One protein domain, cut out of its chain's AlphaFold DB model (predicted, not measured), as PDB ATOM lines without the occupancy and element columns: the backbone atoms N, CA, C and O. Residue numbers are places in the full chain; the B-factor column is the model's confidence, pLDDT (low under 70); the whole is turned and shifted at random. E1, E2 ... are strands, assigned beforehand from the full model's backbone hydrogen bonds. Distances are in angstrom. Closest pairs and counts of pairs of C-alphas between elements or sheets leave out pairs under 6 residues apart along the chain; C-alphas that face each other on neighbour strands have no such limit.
ATOM      1  N   THR A 297     299.415 213.884 244.578       78.62
ATOM      2  CA  THR A 297     298.796 214.265 243.295       78.62
ATOM      3  C   THR A 297     299.599 213.685 242.122       78.62
ATOM      4  O   THR A 297     300.810 213.922 242.069       78.62
ATOM      5  N   PRO A 298     298.987 212.959 241.164       78.81
ATOM      6  CA  PRO A 298     299.677 212.503 239.957       78.81
ATOM      7  C   PRO A 298     300.170 213.681 239.106       78.81
ATOM      8  O   PRO A 298     299.454 214.668 238.924       78.81
ATOM      9  N   ALA A 299     301.384 213.580 238.569       81.44
ATOM     10  CA  ALA A 299     301.991 214.619 237.745       81.44
ATOM     11  C   ALA A 299     302.912 214.029 236.668       81.44
ATOM     12  O   ALA A 299     303.530 212.984 236.858       81.44
ATOM     13  N   THR A 300     303.070 214.755 235.565       82.00
ATOM     14  CA  THR A 300     304.126 214.515 234.572       82.00
ATOM     15  C   THR A 300     305.118 215.671 234.665       82.00
ATOM     16  O   THR A 300     304.706 216.829 234.547       82.00
ATOM     17  N   ARG A 301     306.406 215.394 234.905       76.62
ATOM     18  CA  ARG A 301     307.466 216.420 234.915       76.62
ATOM     19  C   ARG A 301     308.492 216.146 233.816       76.62
ATOM     20  O   ARG A 301     309.004 215.037 233.681       76.62
ATOM     21  N   LEU A 302     308.816 217.207 233.079       73.88
ATOM     22  CA  LEU A 302     309.955 217.279 232.168       73.88
ATOM     23  C   LEU A 302     311.186 217.739 232.958       73.88
ATOM     24  O   LEU A 302     311.421 218.939 233.102       73.88
ATOM     25  N   LEU A 303     311.959 216.784 233.467       68.81
ATOM     26  CA  LEU A 303     313.319 217.035 233.953       68.81
ATOM     27  C   LEU A 303     314.277 217.065 232.745       68.81
ATOM     28  O   LEU A 303     313.921 216.613 231.653       68.81
ATOM     29  N   GLU A 304     315.486 217.620 232.883       67.25
ATOM     30  CA  GLU A 304     316.379 217.787 231.724       67.25
ATOM     31  C   GLU A 304     316.715 216.443 231.048       67.25
ATOM     32  O   GLU A 304     317.420 215.595 231.592       67.25
ATOM     33  N   GLY A 305     316.188 216.252 229.833       58.88
ATOM     34  CA  GLY A 305     316.343 215.027 229.040       58.88
ATOM     35  C   GLY A 305     315.379 213.882 229.380       58.88
ATOM     36  O   GLY A 305     315.487 212.824 228.760       58.88
ATOM     37  N   ILE A 306     314.450 214.063 230.327       57.38
ATOM     38  CA  ILE A 306     313.566 213.007 230.842       57.38
ATOM     39  C   ILE A 306     312.126 213.522 230.986       57.38
ATOM     40  O   ILE A 306     311.840 214.361 231.836       57.38
ATOM     41  N   ASP A 307     311.210 212.957 230.198       76.25
ATOM     42  CA  ASP A 307     309.760 213.086 230.388       76.25
ATOM     43  C   ASP A 307     309.264 211.876 231.194       76.25
ATOM     44  O   ASP A 307     309.438 210.735 230.745       76.25
ATOM     45  N   ARG A 308     308.730 212.090 232.403       76.38
ATOM     46  CA  ARG A 308     308.246 211.009 233.283       76.38
ATOM     47  C   ARG A 308     306.971 211.377 234.029       76.38
ATOM     48  O   ARG A 308     306.816 212.480 234.553       76.38
ATOM     49  N   GLU A 309     306.104 210.380 234.139       82.75
ATOM     50  CA  GLU A 309     304.998 210.343 235.090       82.75
ATOM     51  C   GLU A 309     305.516 210.006 236.498       82.75
ATOM     52  O   GLU A 309     306.509 209.290 236.672       82.75
ATOM     53  N   GLY A 310     304.831 210.525 237.510       78.69
ATOM     54  CA  GLY A 310     305.170 210.357 238.914       78.69
ATOM     55  C   GLY A 310     304.121 210.978 239.827       78.69
ATOM     56  O   GLY A 310     303.032 211.369 239.399       78.69
ATOM     57  N   GLU A 311     304.462 211.091 241.102       79.62
ATOM     58  CA  GLU A 311     303.606 211.664 242.133       79.62
ATOM     59  C   GLU A 311     304.274 212.880 242.770       79.62
ATOM     60  O   GLU A 311     305.470 212.878 243.057       79.62
ATOM     61  N   THR A 312     303.487 213.928 242.989       80.38
ATOM     62  CA  THR A 312     303.893 215.118 243.737       80.38
ATOM     63  C   THR A 312     303.364 215.014 245.166       80.38
ATOM     64  O   THR A 312     302.163 214.803 245.360       80.38
ATOM     65  N   LEU A 313     304.251 215.168 246.151       76.69
ATOM     66  CA  LEU A 313     303.929 215.159 247.578       76.69
ATOM     67  C   LEU A 313     303.888 216.584 248.131       76.69
ATOM     68  O   LEU A 313     304.842 217.339 247.978       76.69
ATOM     69  N   SER A 314     302.816 216.930 248.837       77.38
ATOM     70  CA  SER A 314     302.710 218.171 249.605       77.38
ATOM     71  C   SER A 314     302.516 217.864 251.087       77.38
ATOM     72  O   SER A 314     301.779 216.941 251.434       77.38
ATOM     73  N   PHE A 315     303.178 218.632 251.953       77.25
ATOM     74  CA  PHE A 315     303.218 218.432 253.403       77.25
ATOM     75  C   PHE A 315     302.925 219.766 254.127       77.25
ATOM     76  O   PHE A 315     303.579 220.763 253.813       77.25
ATOM     77  N   ASP A 316     302.000 219.794 255.098       81.12
ATOM     78  CA  ASP A 316     301.743 220.957 255.980       81.12
ATOM     79  C   ASP A 316     301.268 220.577 257.403       81.12
ATOM     80  O   ASP A 316     300.403 219.720 257.582       81.12
ATOM     81  N   GLY A 317     301.772 221.269 258.431       81.50
ATOM     82  CA  GLY A 317     301.285 221.160 259.811       81.50
ATOM     83  C   GLY A 317     302.375 221.242 260.885       81.50
ATOM     84  O   GLY A 317     303.437 221.834 260.698       81.50
ATOM     85  N   THR A 318     302.128 220.678 262.077       79.12
ATOM     86  CA  THR A 318     303.060 220.777 263.223       79.12
ATOM     87  C   THR A 318     303.033 219.563 264.159       79.12
ATOM     88  O   THR A 318     301.969 219.018 264.458       79.12
ATOM     89  N   ILE A 319     304.219 219.203 264.666       72.81
ATOM     90  CA  ILE A 319     304.492 218.153 265.659       72.81
ATOM     91  C   ILE A 319     305.256 218.774 266.842       72.81
ATOM     92  O   ILE A 319     306.194 219.545 266.649       72.81
ATOM     93  N   ALA A 320     304.895 218.437 268.079       71.25
ATOM     94  CA  ALA A 320     305.634 218.811 269.285       71.25
ATOM     95  C   ALA A 320     306.139 217.562 270.022       71.25
ATOM     96  O   ALA A 320     305.423 216.567 270.124       71.25
ATOM     97  N   ILE A 321     307.376 217.618 270.526       62.34
ATOM     98  CA  ILE A 321     308.072 216.488 271.157       62.34
ATOM     99  C   ILE A 321     308.686 216.933 272.490       62.34
ATOM    100  O   ILE A 321     309.321 217.990 272.587       62.34
ATOM    101  N   SER A 322     308.517 216.098 273.515       63.19
ATOM    102  CA  SER A 322     309.128 216.250 274.834       63.19
ATOM    103  C   SER A 322     309.593 214.899 275.387       63.19
ATOM    104  O   SER A 322     308.809 214.160 275.983       63.19
ATOM    105  N   SER A 323     310.890 214.625 275.260       52.12
ATOM    106  CA  SER A 323     311.651 213.629 276.031       52.12
ATOM    107  C   SER A 323     312.921 214.281 276.585       52.12
ATOM    108  O   SER A 323     313.271 215.385 276.165       52.12
ATOM    109  N   ASP A 324     313.649 213.653 277.515       56.69
ATOM    110  CA  ASP A 324     314.897 214.253 278.025       56.69
ATOM    111  C   ASP A 324     316.022 214.353 276.970       56.69
ATOM    112  O   ASP A 324     316.924 215.174 277.134       56.69
ATOM    113  N   CYS A 325     315.908 213.636 275.845       48.72
ATOM    114  CA  CYS A 325     316.825 213.740 274.704       48.72
ATOM    115  C   CYS A 325     316.396 214.767 273.641       48.72
ATOM    116  O   CYS A 325     317.248 215.453 273.078       48.72
ATOM    117  N   VAL A 326     315.093 214.894 273.353       51.25
ATOM    118  CA  VAL A 326     314.574 215.803 272.315       51.25
ATOM    119  C   VAL A 326     313.418 216.628 272.864       51.25
ATOM    120  O   VAL A 326     312.374 216.104 273.249       51.25
ATOM    121  N   LYS A 327     313.597 217.952 272.854       60.56
ATOM    122  CA  LYS A 327     312.572 218.932 273.237       60.56
ATOM    123  C   LYS A 327     312.421 219.968 272.128       60.56
ATOM    124  O   LYS A 327     313.422 220.505 271.635       60.56
ATOM    125  N   GLY A 328     311.181 220.246 271.734       60.50
ATOM    126  CA  GLY A 328     310.858 221.299 270.771       60.50
ATOM    127  C   GLY A 328     309.546 221.087 270.020       60.50
ATOM    128  O   GLY A 328     308.956 220.009 270.042       60.50
ATOM    129  N   THR A 329     309.136 222.140 269.320       71.44
ATOM    130  CA  THR A 329     308.070 222.115 268.315       71.44
ATOM    131  C   THR A 329     308.704 222.197 266.931       71.44
ATOM    132  O   THR A 329     309.666 222.948 266.742       71.44
ATOM    133  N   PHE A 330     308.161 221.421 266.000       70.62
ATOM    134  CA  PHE A 330     308.621 221.246 264.631       70.62
ATOM    135  C   PHE A 330     307.440 221.497 263.685       70.62
ATOM    136  O   PHE A 330     306.404 220.836 263.786       70.62
ATOM    137  N   THR A 331     307.592 222.447 262.773       78.00
ATOM    138  CA  THR A 331     306.637 222.720 261.687       78.00
ATOM    139  C   THR A 331     307.302 222.288 260.390       78.00
ATOM    140  O   THR A 331     308.456 222.652 260.174       78.00
ATOM    141  N   PHE A 332     306.618 221.520 259.544       76.56
ATOM    142  CA  PHE A 332     307.166 221.078 258.256       76.56
ATOM    143  C   PHE A 332     306.267 221.599 257.132       76.56
ATOM    144  O   PHE A 332     305.048 221.607 257.293       76.56
ATOM    145  N   THR A 333     306.855 222.048 256.026       82.75
ATOM    146  CA  THR A 333     306.117 222.605 254.879       82.75
ATOM    147  C   THR A 333     306.818 222.302 253.553       82.75
ATOM    148  O   THR A 333     308.045 222.337 253.461       82.75
ATOM    149  N   THR A 334     306.049 222.041 252.495       84.62
ATOM    150  CA  THR A 334     306.543 222.059 251.101       84.62
ATOM    151  C   THR A 334     306.306 223.433 250.470       84.62
ATOM    152  O   THR A 334     305.160 223.893 250.504       84.62
ATOM    153  N   PRO A 335     307.314 224.103 249.878       89.50
ATOM    154  CA  PRO A 335     307.090 225.348 249.145       89.50
ATOM    155  C   PRO A 335     306.320 225.101 247.841       89.50
ATOM    156  O   PRO A 335     306.508 224.079 247.184       89.50
ATOM    157  N   VAL A 336     305.475 226.059 247.448       88.44
ATOM    158  CA  VAL A 336     304.648 225.949 246.234       88.44
ATOM    159  C   VAL A 336     305.520 226.029 244.979       88.44
ATOM    160  O   VAL A 336     306.217 227.024 244.778       88.44
ATOM    161  N   GLY A 337     305.450 225.011 244.123       85.56
ATOM    162  CA  GLY A 337     306.330 224.830 242.964       85.56
ATOM    163  C   GLY A 337     307.670 224.150 243.276       85.56
ATOM    164  O   GLY A 337     308.425 223.875 242.346       85.56
ATOM    165  N   GLU A 338     307.967 223.862 244.549       89.31
ATOM    166  CA  GLU A 338     309.105 223.043 244.996       89.31
ATOM    167  C   GLU A 338     308.606 221.743 245.671       89.31
ATOM    168  O   GLU A 338     309.326 221.135 246.459       89.31
ATOM    169  N   GLU A 339     307.373 221.293 245.408       87.88
ATOM    170  CA  GLU A 339     306.826 220.068 246.002       87.88
ATOM    171  C   GLU A 339     307.626 218.823 245.549       87.88
ATOM    172  O   GLU A 339     307.807 218.648 244.333       87.88
ATOM    173  N   PRO A 340     308.086 217.950 246.473       83.75
ATOM    174  CA  PRO A 340     308.817 216.724 246.156       83.75
ATOM    175  C   PRO A 340     308.134 215.845 245.103       83.75
ATOM    176  O   PRO A 340     306.948 215.534 245.221       83.75
ATOM    177  N   PHE A 341     308.894 215.419 244.089       83.25
ATOM    178  CA  PHE A 341     308.397 214.608 242.974       83.25
ATOM    179  C   PHE A 341     309.086 213.248 242.883       83.25
ATOM    180  O   PHE A 341     310.304 213.172 242.708       83.25
ATOM    181  N   ILE A 342     308.278 212.188 242.953       80.44
ATOM    182  CA  ILE A 342     308.690 210.781 242.894       80.44
ATOM    183  C   ILE A 342     308.255 210.192 241.540       80.44
ATOM    184  O   ILE A 342     307.057 209.990 241.333       80.44
ATOM    185  N   PRO A 343     309.180 209.910 240.602       79.12
ATOM    186  CA  PRO A 343     308.885 209.161 239.379       79.12
ATOM    187  C   PRO A 343     308.276 207.783 239.675       79.12
ATOM    188  O   PRO A 343     308.666 207.137 240.644       79.12
ATOM    189  N   LEU A 344     307.391 207.278 238.805       71.69
ATOM    190  CA  LEU A 344     306.762 205.955 238.996       71.69
ATOM    191  C   LEU A 344     307.755 204.771 239.021       71.69
ATOM    192  O   LEU A 344     307.386 203.679 239.448       71.69
ATOM    193  N   ASP A 345     308.992 204.969 238.554       70.62
ATOM    194  CA  ASP A 345     310.080 203.985 238.564       70.62
ATOM    195  C   ASP A 345     311.168 204.257 239.625       70.62
ATOM    196  O   ASP A 345     312.222 203.624 239.587       70.62
ATOM    197  N   ALA A 346     310.927 205.173 240.572       65.38
ATOM    198  CA  ALA A 346     311.859 205.530 241.642       65.38
ATOM    199  C   ALA A 346     311.288 205.239 243.041       65.38
ATOM    200  O   ALA A 346     310.093 205.380 243.292       65.38
ATOM    201  N   SER A 347     312.167 204.893 243.984       57.97
ATOM    202  CA  SER A 347     311.857 204.783 245.419       57.97
ATOM    203  C   SER A 347     311.775 206.141 246.132       57.97
ATOM    204  O   SER A 347     311.299 206.206 247.262       57.97
ATOM    205  N   CYS A 348     312.235 207.220 245.488       61.66
ATOM    206  CA  CYS A 348     312.606 208.477 246.137       61.66
ATOM    207  C   CYS A 348     312.176 209.715 245.347       61.66
ATOM    208  O   CYS A 348     312.056 209.642 244.118       61.66
ATOM    209  N   PRO A 349     312.052 210.886 246.001       74.00
ATOM    210  CA  PRO A 349     311.964 212.145 245.282       74.00
ATOM    211  C   PRO A 349     313.293 212.464 244.585       74.00
ATOM    212  O   PRO A 349     314.359 212.343 245.184       74.00
ATOM    213  N   VAL A 350     313.221 212.898 243.327       77.50
ATOM    214  CA  VAL A 350     314.391 213.297 242.506       77.50
ATOM    215  C   VAL A 350     314.438 214.807 242.237       77.50
ATOM    216  O   VAL A 350     315.284 215.291 241.491       77.50
ATOM    217  N   ASP A 351     313.480 215.537 242.799       85.31
ATOM    218  CA  ASP A 351     313.232 216.965 242.621       85.31
ATOM    219  C   ASP A 351     312.331 217.444 243.779       85.31
ATOM    220  O   ASP A 351     311.593 216.640 244.360       85.31
ATOM    221  N   GLY A 352     312.370 218.738 244.098       85.19
ATOM    222  CA  GLY A 352     311.590 219.379 245.162       85.19
ATOM    223  C   GLY A 352     312.242 219.383 246.554       85.19
ATOM    224  O   GLY A 352     313.425 219.081 246.727       85.19
ATOM    225  N   LYS A 353     311.480 219.823 247.565       82.44
ATOM    226  CA  LYS A 353     312.019 220.304 248.845       82.44
ATOM    227  C   LYS A 353     311.030 220.224 250.006       82.44
ATOM    228  O   LYS A 353     309.844 220.513 249.859       82.44
ATOM    229  N   ILE A 354     311.553 219.924 251.192       79.38
ATOM    230  CA  ILE A 354     310.822 219.972 252.464       79.38
ATOM    231  C   ILE A 354     311.539 220.950 253.397       79.38
ATOM    232  O   ILE A 354     312.745 220.840 253.619       79.38
ATOM    233  N   LEU A 355     310.800 221.906 253.960       78.56
ATOM    234  CA  LEU A 355     311.274 222.784 255.028       78.56
ATOM    235  C   LEU A 355     310.907 222.193 256.390       78.56
ATOM    236  O   LEU A 355     309.802 221.686 256.573       78.56
ATOM    237  N   VAL A 356     311.813 222.316 257.359       77.69
ATOM    238  CA  VAL A 356     311.617 221.945 258.763       77.69
ATOM    239  C   VAL A 356     311.984 223.140 259.637       77.69
ATOM    240  O   VAL A 356     313.149 223.517 259.740       77.69
ATOM    241  N   HIS A 357     311.005 223.749 260.294       72.31
ATOM    242  CA  HIS A 357     311.216 224.877 261.197       72.31
ATOM    243  C   HIS A 357     311.259 224.402 262.653       72.31
ATOM    244  O   HIS A 357     310.303 223.801 263.149       72.31
ATOM    245  N   ARG A 358     312.345 224.725 263.366       71.69
ATOM    246  CA  ARG A 358     312.538 224.410 264.791       71.69
ATOM    247  C   ARG A 358     313.142 225.609 265.522       71.69
ATOM    248  O   ARG A 358     314.275 226.003 265.271       71.69
ATOM    249  N   GLY A 359     312.404 226.179 266.475       64.94
ATOM    250  CA  GLY A 359     312.939 227.194 267.400       64.94
ATOM    251  C   GLY A 359     313.456 228.492 266.756       64.94
ATOM    252  O   GLY A 359     314.262 229.182 267.371       64.94
ATOM    253  N   GLY A 360     313.011 228.820 265.537       65.19
ATOM    254  CA  GLY A 360     313.478 229.977 264.762       65.19
ATOM    255  C   GLY A 360     314.583 229.671 263.744       65.19
ATOM    256  O   GLY A 360     314.926 230.553 262.964       65.19
ATOM    257  N   VAL A 361     315.099 228.438 263.714       69.19
ATOM    258  CA  VAL A 361     315.945 227.916 262.627       69.19
ATOM    259  C   VAL A 361     315.055 227.211 261.603       69.19
ATOM    260  O   VAL A 361     314.068 226.570 261.979       69.19
ATOM    261  N   THR A 362     315.408 227.323 260.325       77.06
ATOM    262  CA  THR A 362     314.862 226.491 259.245       77.06
ATOM    263  C   THR A 362     315.946 225.519 258.807       77.06
ATOM    264  O   THR A 362     317.100 225.906 258.695       77.06
ATOM    265  N   THR A 363     315.580 224.274 258.542       76.00
ATOM    266  CA  THR A 363     316.406 223.321 257.802       76.00
ATOM    267  C   THR A 363     315.664 222.973 256.523       76.00
ATOM    268  O   THR A 363     314.461 222.714 256.582       76.00
ATOM    269  N   ALA A 364     316.337 222.977 255.375       76.12
ATOM    270  CA  ALA A 364     315.754 222.497 254.126       76.12
ATOM    271  C   ALA A 364     316.381 221.157 253.732       76.12
ATOM    272  O   ALA A 364     317.603 221.028 253.687       76.12
ATOM    273  N   VAL A 365     315.533 220.177 253.426       76.25
ATOM    274  CA  VAL A 365     315.914 218.943 252.731       76.25
ATOM    275  C   VAL A 365     315.564 219.144 251.263       76.25
ATOM    276  O   VAL A 365     314.403 219.407 250.939       76.25
ATOM    277  N   ILE A 366     316.567 219.079 250.391       80.19
ATOM    278  CA  ILE A 366     316.457 219.355 248.955       80.19
ATOM    279  C   ILE A 366     316.776 218.066 248.196       80.19
ATOM    280  O   ILE A 366     317.815 217.444 248.429       80.19
ATOM    281  N   TYR A 367     315.890 217.681 247.282       80.38
ATOM    282  CA  TYR A 367     316.020 216.488 246.452       80.38
ATOM    283  C   TYR A 367     316.472 216.869 245.044       80.38
ATOM    284  O   TYR A 367     316.010 217.857 244.475       80.38
ATOM    285  N   THR A 368     317.388 216.084 244.476       82.88
ATOM    286  CA  THR A 368     317.919 216.292 243.126       82.88
ATOM    287  C   THR A 368     318.091 214.960 242.399       82.88
ATOM    288  O   THR A 368     318.176 213.899 243.020       82.88
ATOM    289  N   SER A 369     318.234 215.007 241.074       77.06
ATOM    290  CA  SER A 369     318.524 213.830 240.244       77.06
ATOM    291  C   SER A 369     319.908 213.211 240.500       77.06
ATOM    292  O   SER A 369     320.227 212.171 239.926       77.06
ATOM    293  N   THR A 370     320.719 213.833 241.361       76.56
ATOM    294  CA  THR A 370     322.042 213.376 241.809       76.56
ATOM    295  C   THR A 370     322.140 213.334 243.341       76.56
ATOM    296  O   THR A 370     323.190 213.655 243.893       76.56
ATOM    297  N   GLY A 371     321.035 213.019 244.029       72.75
ATOM    298  CA  GLY A 371     321.003 212.792 245.476       72.75
ATOM    299  C   GLY A 371     320.411 213.930 246.315       72.75
ATOM    300  O   GLY A 371     319.663 214.777 245.815       72.75
ATOM    301  N   VAL A 372     320.702 213.910 247.618       72.12
ATOM    302  CA  VAL A 372     320.027 214.725 248.649       72.12
ATOM    303  C   VAL A 372     320.978 215.768 249.231       72.12
ATOM    304  O   VAL A 372     322.148 215.480 249.481       72.12
ATOM    305  N   GLN A 373     320.467 216.969 249.505       75.50
ATOM    306  CA  GLN A 373     321.184 218.034 250.211       75.50
ATOM    307  C   GLN A 373     320.421 218.479 251.464       75.50
ATOM    308  O   GLN A 373     319.188 218.517 251.472       75.50
ATOM    309  N   ILE A 374     321.162 218.832 252.517       73.69
ATOM    310  CA  ILE A 374     320.638 219.436 253.747       73.69
ATOM    311  C   ILE A 374     321.298 220.806 253.936       73.69
ATOM    312  O   ILE A 374     322.520 220.890 254.051       73.69
ATOM    313  N   ASP A 375     320.460 221.837 253.995       72.44
ATOM    314  CA  ASP A 375     320.778 223.225 254.354       72.44
ATOM    315  C   ASP A 375     320.329 223.443 255.812       72.44
ATOM    316  O   ASP A 375     319.129 223.419 256.108       72.44
ATOM    317  N   GLU A 376     321.279 223.594 256.742       72.56
ATOM    318  CA  GLU A 376     321.068 223.740 258.192       72.56
ATOM    319  C   GLU A 376     320.864 225.203 258.653       72.56
ATOM    320  O   GLU A 376     321.071 225.528 259.828       72.56
ATOM    321  N   GLY A 377     320.372 226.085 257.774       65.62
ATOM    322  CA  GLY A 377     319.901 227.425 258.160       65.62
ATOM    323  C   GLY A 377     318.717 227.979 257.355       65.62
ATOM    324  O   GLY A 377     318.051 228.917 257.812       65.62
ATOM    325  N   GLY A 378     318.437 227.410 256.183       66.06
ATOM    326  CA  GLY A 378     317.687 228.058 255.109       66.06
ATOM    327  C   GLY A 378     318.509 229.150 254.411       66.06
ATOM    328  O   GLY A 378     317.927 230.151 253.989       66.06
ATOM    329  N   ASP A 379     319.842 229.016 254.372       77.00
ATOM    330  CA  ASP A 379     320.767 230.047 253.873       77.00
ATOM    331  C   ASP A 379     321.194 229.859 252.403       77.00
ATOM    332  O   ASP A 379     321.714 230.794 251.783       77.00
ATOM    333  N   GLY A 380     320.874 228.701 251.811       75.31
ATOM    334  CA  GLY A 380     321.179 228.359 250.422       75.31
ATOM    335  C   GLY A 380     322.542 227.695 250.208       75.31
ATOM    336  O   GLY A 380     322.900 227.430 249.057       75.31
ATOM    337  N   SER A 381     323.299 227.418 251.271       79.19
ATOM    338  CA  SER A 381     324.422 226.481 251.256       79.19
ATOM    339  C   SER A 381     324.017 225.125 251.850       79.19
ATOM    340  O   SER A 381     323.019 225.021 252.554       79.19
ATOM    341  N   ALA A 382     324.747 224.064 251.499       75.81
ATOM    342  CA  ALA A 382     324.480 222.711 251.980       75.81
ATOM    343  C   ALA A 382     325.638 222.230 252.863       75.81
ATOM    344  O   ALA A 382     326.750 222.002 252.375       75.81
ATOM    345  N   GLU A 383     325.385 222.054 254.160       74.75
ATOM    346  CA  GLU A 383     326.324 221.445 255.106       74.75
ATOM    347  C   GLU A 383     326.495 219.943 254.865       74.75
ATOM    348  O   GLU A 383     327.523 219.372 255.239       74.75
ATOM    349  N   GLN A 384     325.489 219.295 254.268       68.19
ATOM    350  CA  GLN A 384     325.501 217.864 253.987       68.19
ATOM    351  C   GLN A 384     324.972 217.577 252.581       68.19
ATOM    352  O   GLN A 384     323.909 218.067 252.200       68.19
ATOM    353  N   THR A 385     325.690 216.725 251.852       72.81
ATOM    354  CA  THR A 385     325.306 216.210 250.534       72.81
ATOM    355  C   THR A 385     325.503 214.701 250.528       72.81
ATOM    356  O   THR A 385     326.504 214.210 251.055       72.81
ATOM    357  N   PHE A 386     324.566 213.986 249.917       71.69
ATOM    358  CA  PHE A 386     324.579 212.539 249.739       71.69
ATOM    359  C   PHE A 386     324.426 212.242 248.246       71.69
ATOM    360  O   PHE A 386     323.568 212.846 247.604       71.69
ATOM    361  N   ASP A 387     325.251 211.343 247.702       73.56
ATOM    362  CA  ASP A 387     325.326 211.076 246.252       73.56
ATOM    363  C   ASP A 387     324.044 210.423 245.685       73.56
ATOM    364  O   ASP A 387     323.770 210.498 244.487       73.56
ATOM    365  N   ASP A 388     323.238 209.817 246.558       63.19
ATOM    366  CA  ASP A 388     321.909 209.273 246.289       63.19
ATOM    367  C   ASP A 388     321.057 209.278 247.581       63.19
ATOM    368  O   ASP A 388     321.470 209.795 248.625       63.19
ATOM    369  N   CYS A 389     319.832 208.751 247.506       55.28
ATOM    370  CA  CYS A 389     318.908 208.687 248.642       55.28
ATOM    371  C   CYS A 389     319.112 207.462 249.555       55.28
ATOM    372  O   CYS A 389     318.671 207.501 250.702       55.28
ATOM    373  N   GLU A 390     319.782 206.401 249.098       55.62
ATOM    374  CA  GLU A 390     320.102 205.225 249.922       55.62
ATOM    375  C   GLU A 390     321.241 205.580 250.895       55.62
ATOM    376  O   GLU A 390     321.138 205.371 252.104       55.62
ATOM    377  N   ALA A 391     322.283 206.248 250.389       54.47
ATOM    378  CA  ALA A 391     323.398 206.805 251.155       54.47
ATOM    379  C   ALA A 391     322.980 207.916 252.140       54.47
ATOM    380  O   ALA A 391     323.710 208.202 253.092       54.47
ATOM    381  N   ALA A 392     321.818 208.535 251.918       47.31
ATOM    382  CA  ALA A 392     321.202 209.490 252.836       47.31
ATOM    383  C   ALA A 392     320.384 208.828 253.963       47.31
ATOM    384  O   ALA A 392     319.963 209.531 254.880       47.31
ATOM    385  N   GLU A 393     320.121 207.516 253.884       48.06
ATOM    386  CA  GLU A 393     319.037 206.822 254.605       48.06
ATOM    387  C   GLU A 393     317.640 207.423 254.317       48.06
ATOM    388  O   GLU A 393     316.716 207.268 255.107       48.06
ATOM    389  N   ALA A 394     317.464 208.112 253.181       38.41
ATOM    390  CA  ALA A 394     316.216 208.776 252.785       38.41
ATOM    391  C   ALA A 394     315.197 207.835 252.119       38.41
ATOM    392  O   ALA A 394     314.027 208.204 252.019       38.41
ATOM    393  N   CYS A 395     315.638 206.652 251.674       38.28
ATOM    394  CA  CYS A 395     314.835 205.558 251.113       38.28
ATOM    395  C   CYS A 395     315.484 204.205 251.439       38.28
ATOM    396  O   CYS A 395     316.688 204.054 251.222       38.28
ATOM    397  N   VAL A 396     314.685 203.237 251.904       29.38
ATOM    398  CA  VAL A 396     315.014 201.806 252.081       29.38
ATOM    399  C   VAL A 396     313.772 200.961 251.796       29.38
ATOM    400  O   VAL A 396     312.715 201.253 252.405       29.38
TER     401      VAL A 396
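Overview. This is residues 297 to 396 of the 396 residues of an uncharacterized protein of Candidatus Manganitrophus noduliformans (UniProt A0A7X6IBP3). One twisted sheet of eight strands makes this domain, with the long, bent strand E2 running along its length. E3, E5, E6, E7 and E8 follow one another side by side away from E2, E1 and E4 pair with E2 towards its other end, and the tip of the E2 and E3 hairpin, residues 322 to 327, sticks out free. The printed part has 100 residues, with no named helix and eight named strands, E1 to E8 in chain order; the sheet is branched, its neighbour pairs are antiparallel, and the class is all strand. The whole is compact, with a radius of gyration of the C-alphas of 14.6 A, yet elongated in outline, spanning 47 by 27 by 27 A.

Arrangement. Start with E2, residues 306 to 323, which bends by 70 degrees at residue 309 and has staggered pairing. On one side of it look for E1, residues 297 to 303, antiparallel at 121 degrees, with N 299 and O 310 2.9 A apart. On the other side is E4, residues 341 to 343, antiparallel at 132 degrees, with N 311 and O 342 at 2.8 A. Farther along E2, its residues 316 to 322 pair with E3, residues 327 to 333, where N 330 and O 319 are 2.8 A apart; E1, E2 and E3 form a meander, each strand the antiparallel neighbour of the one before. On the other side of E3 from E2 you meet E5, residues 353 to 358, with N 357 and O 331 at 2.8 A. A second meander begins with E5 and goes on through E6, residues 361 to 368, E7, residues 371 to 375, and E8, residues 384 to 386. Check N 356 and O 363 at 2.8 A, N 366 and O 373 at 2.9 A, and N 386 and O 372 at 2.9 A. E2 and E8 are apart; E1, E4 and E8 are edge strands.

Along the chain. Find C-alpha 306 at (313.566, 213.007, 230.842); from there E2 runs to C-alpha 323 at (311.651, 213.629, 276.031), 45.2 A away. From first to last C-alpha, E6 measures 22.8 A, E3 19.8 A, E1 17.5 A, E5 16.5 A and E7 13.7 A; E4 and E8 have three residues each. The last strand, E8, ends at C-alpha 386, (324.579, 212.539, 249.739).

Size, cuts and confidence. The two C-alphas farthest apart, those of Gly 305 and Asp 324, are 49.0 A apart. The printed part has no cut and no long link, and Val 396 is the chain's last residue. Its mean pLDDT is 71.8; look for values under 70 at 30 residues, among them 321 to 328 and 388 to 396.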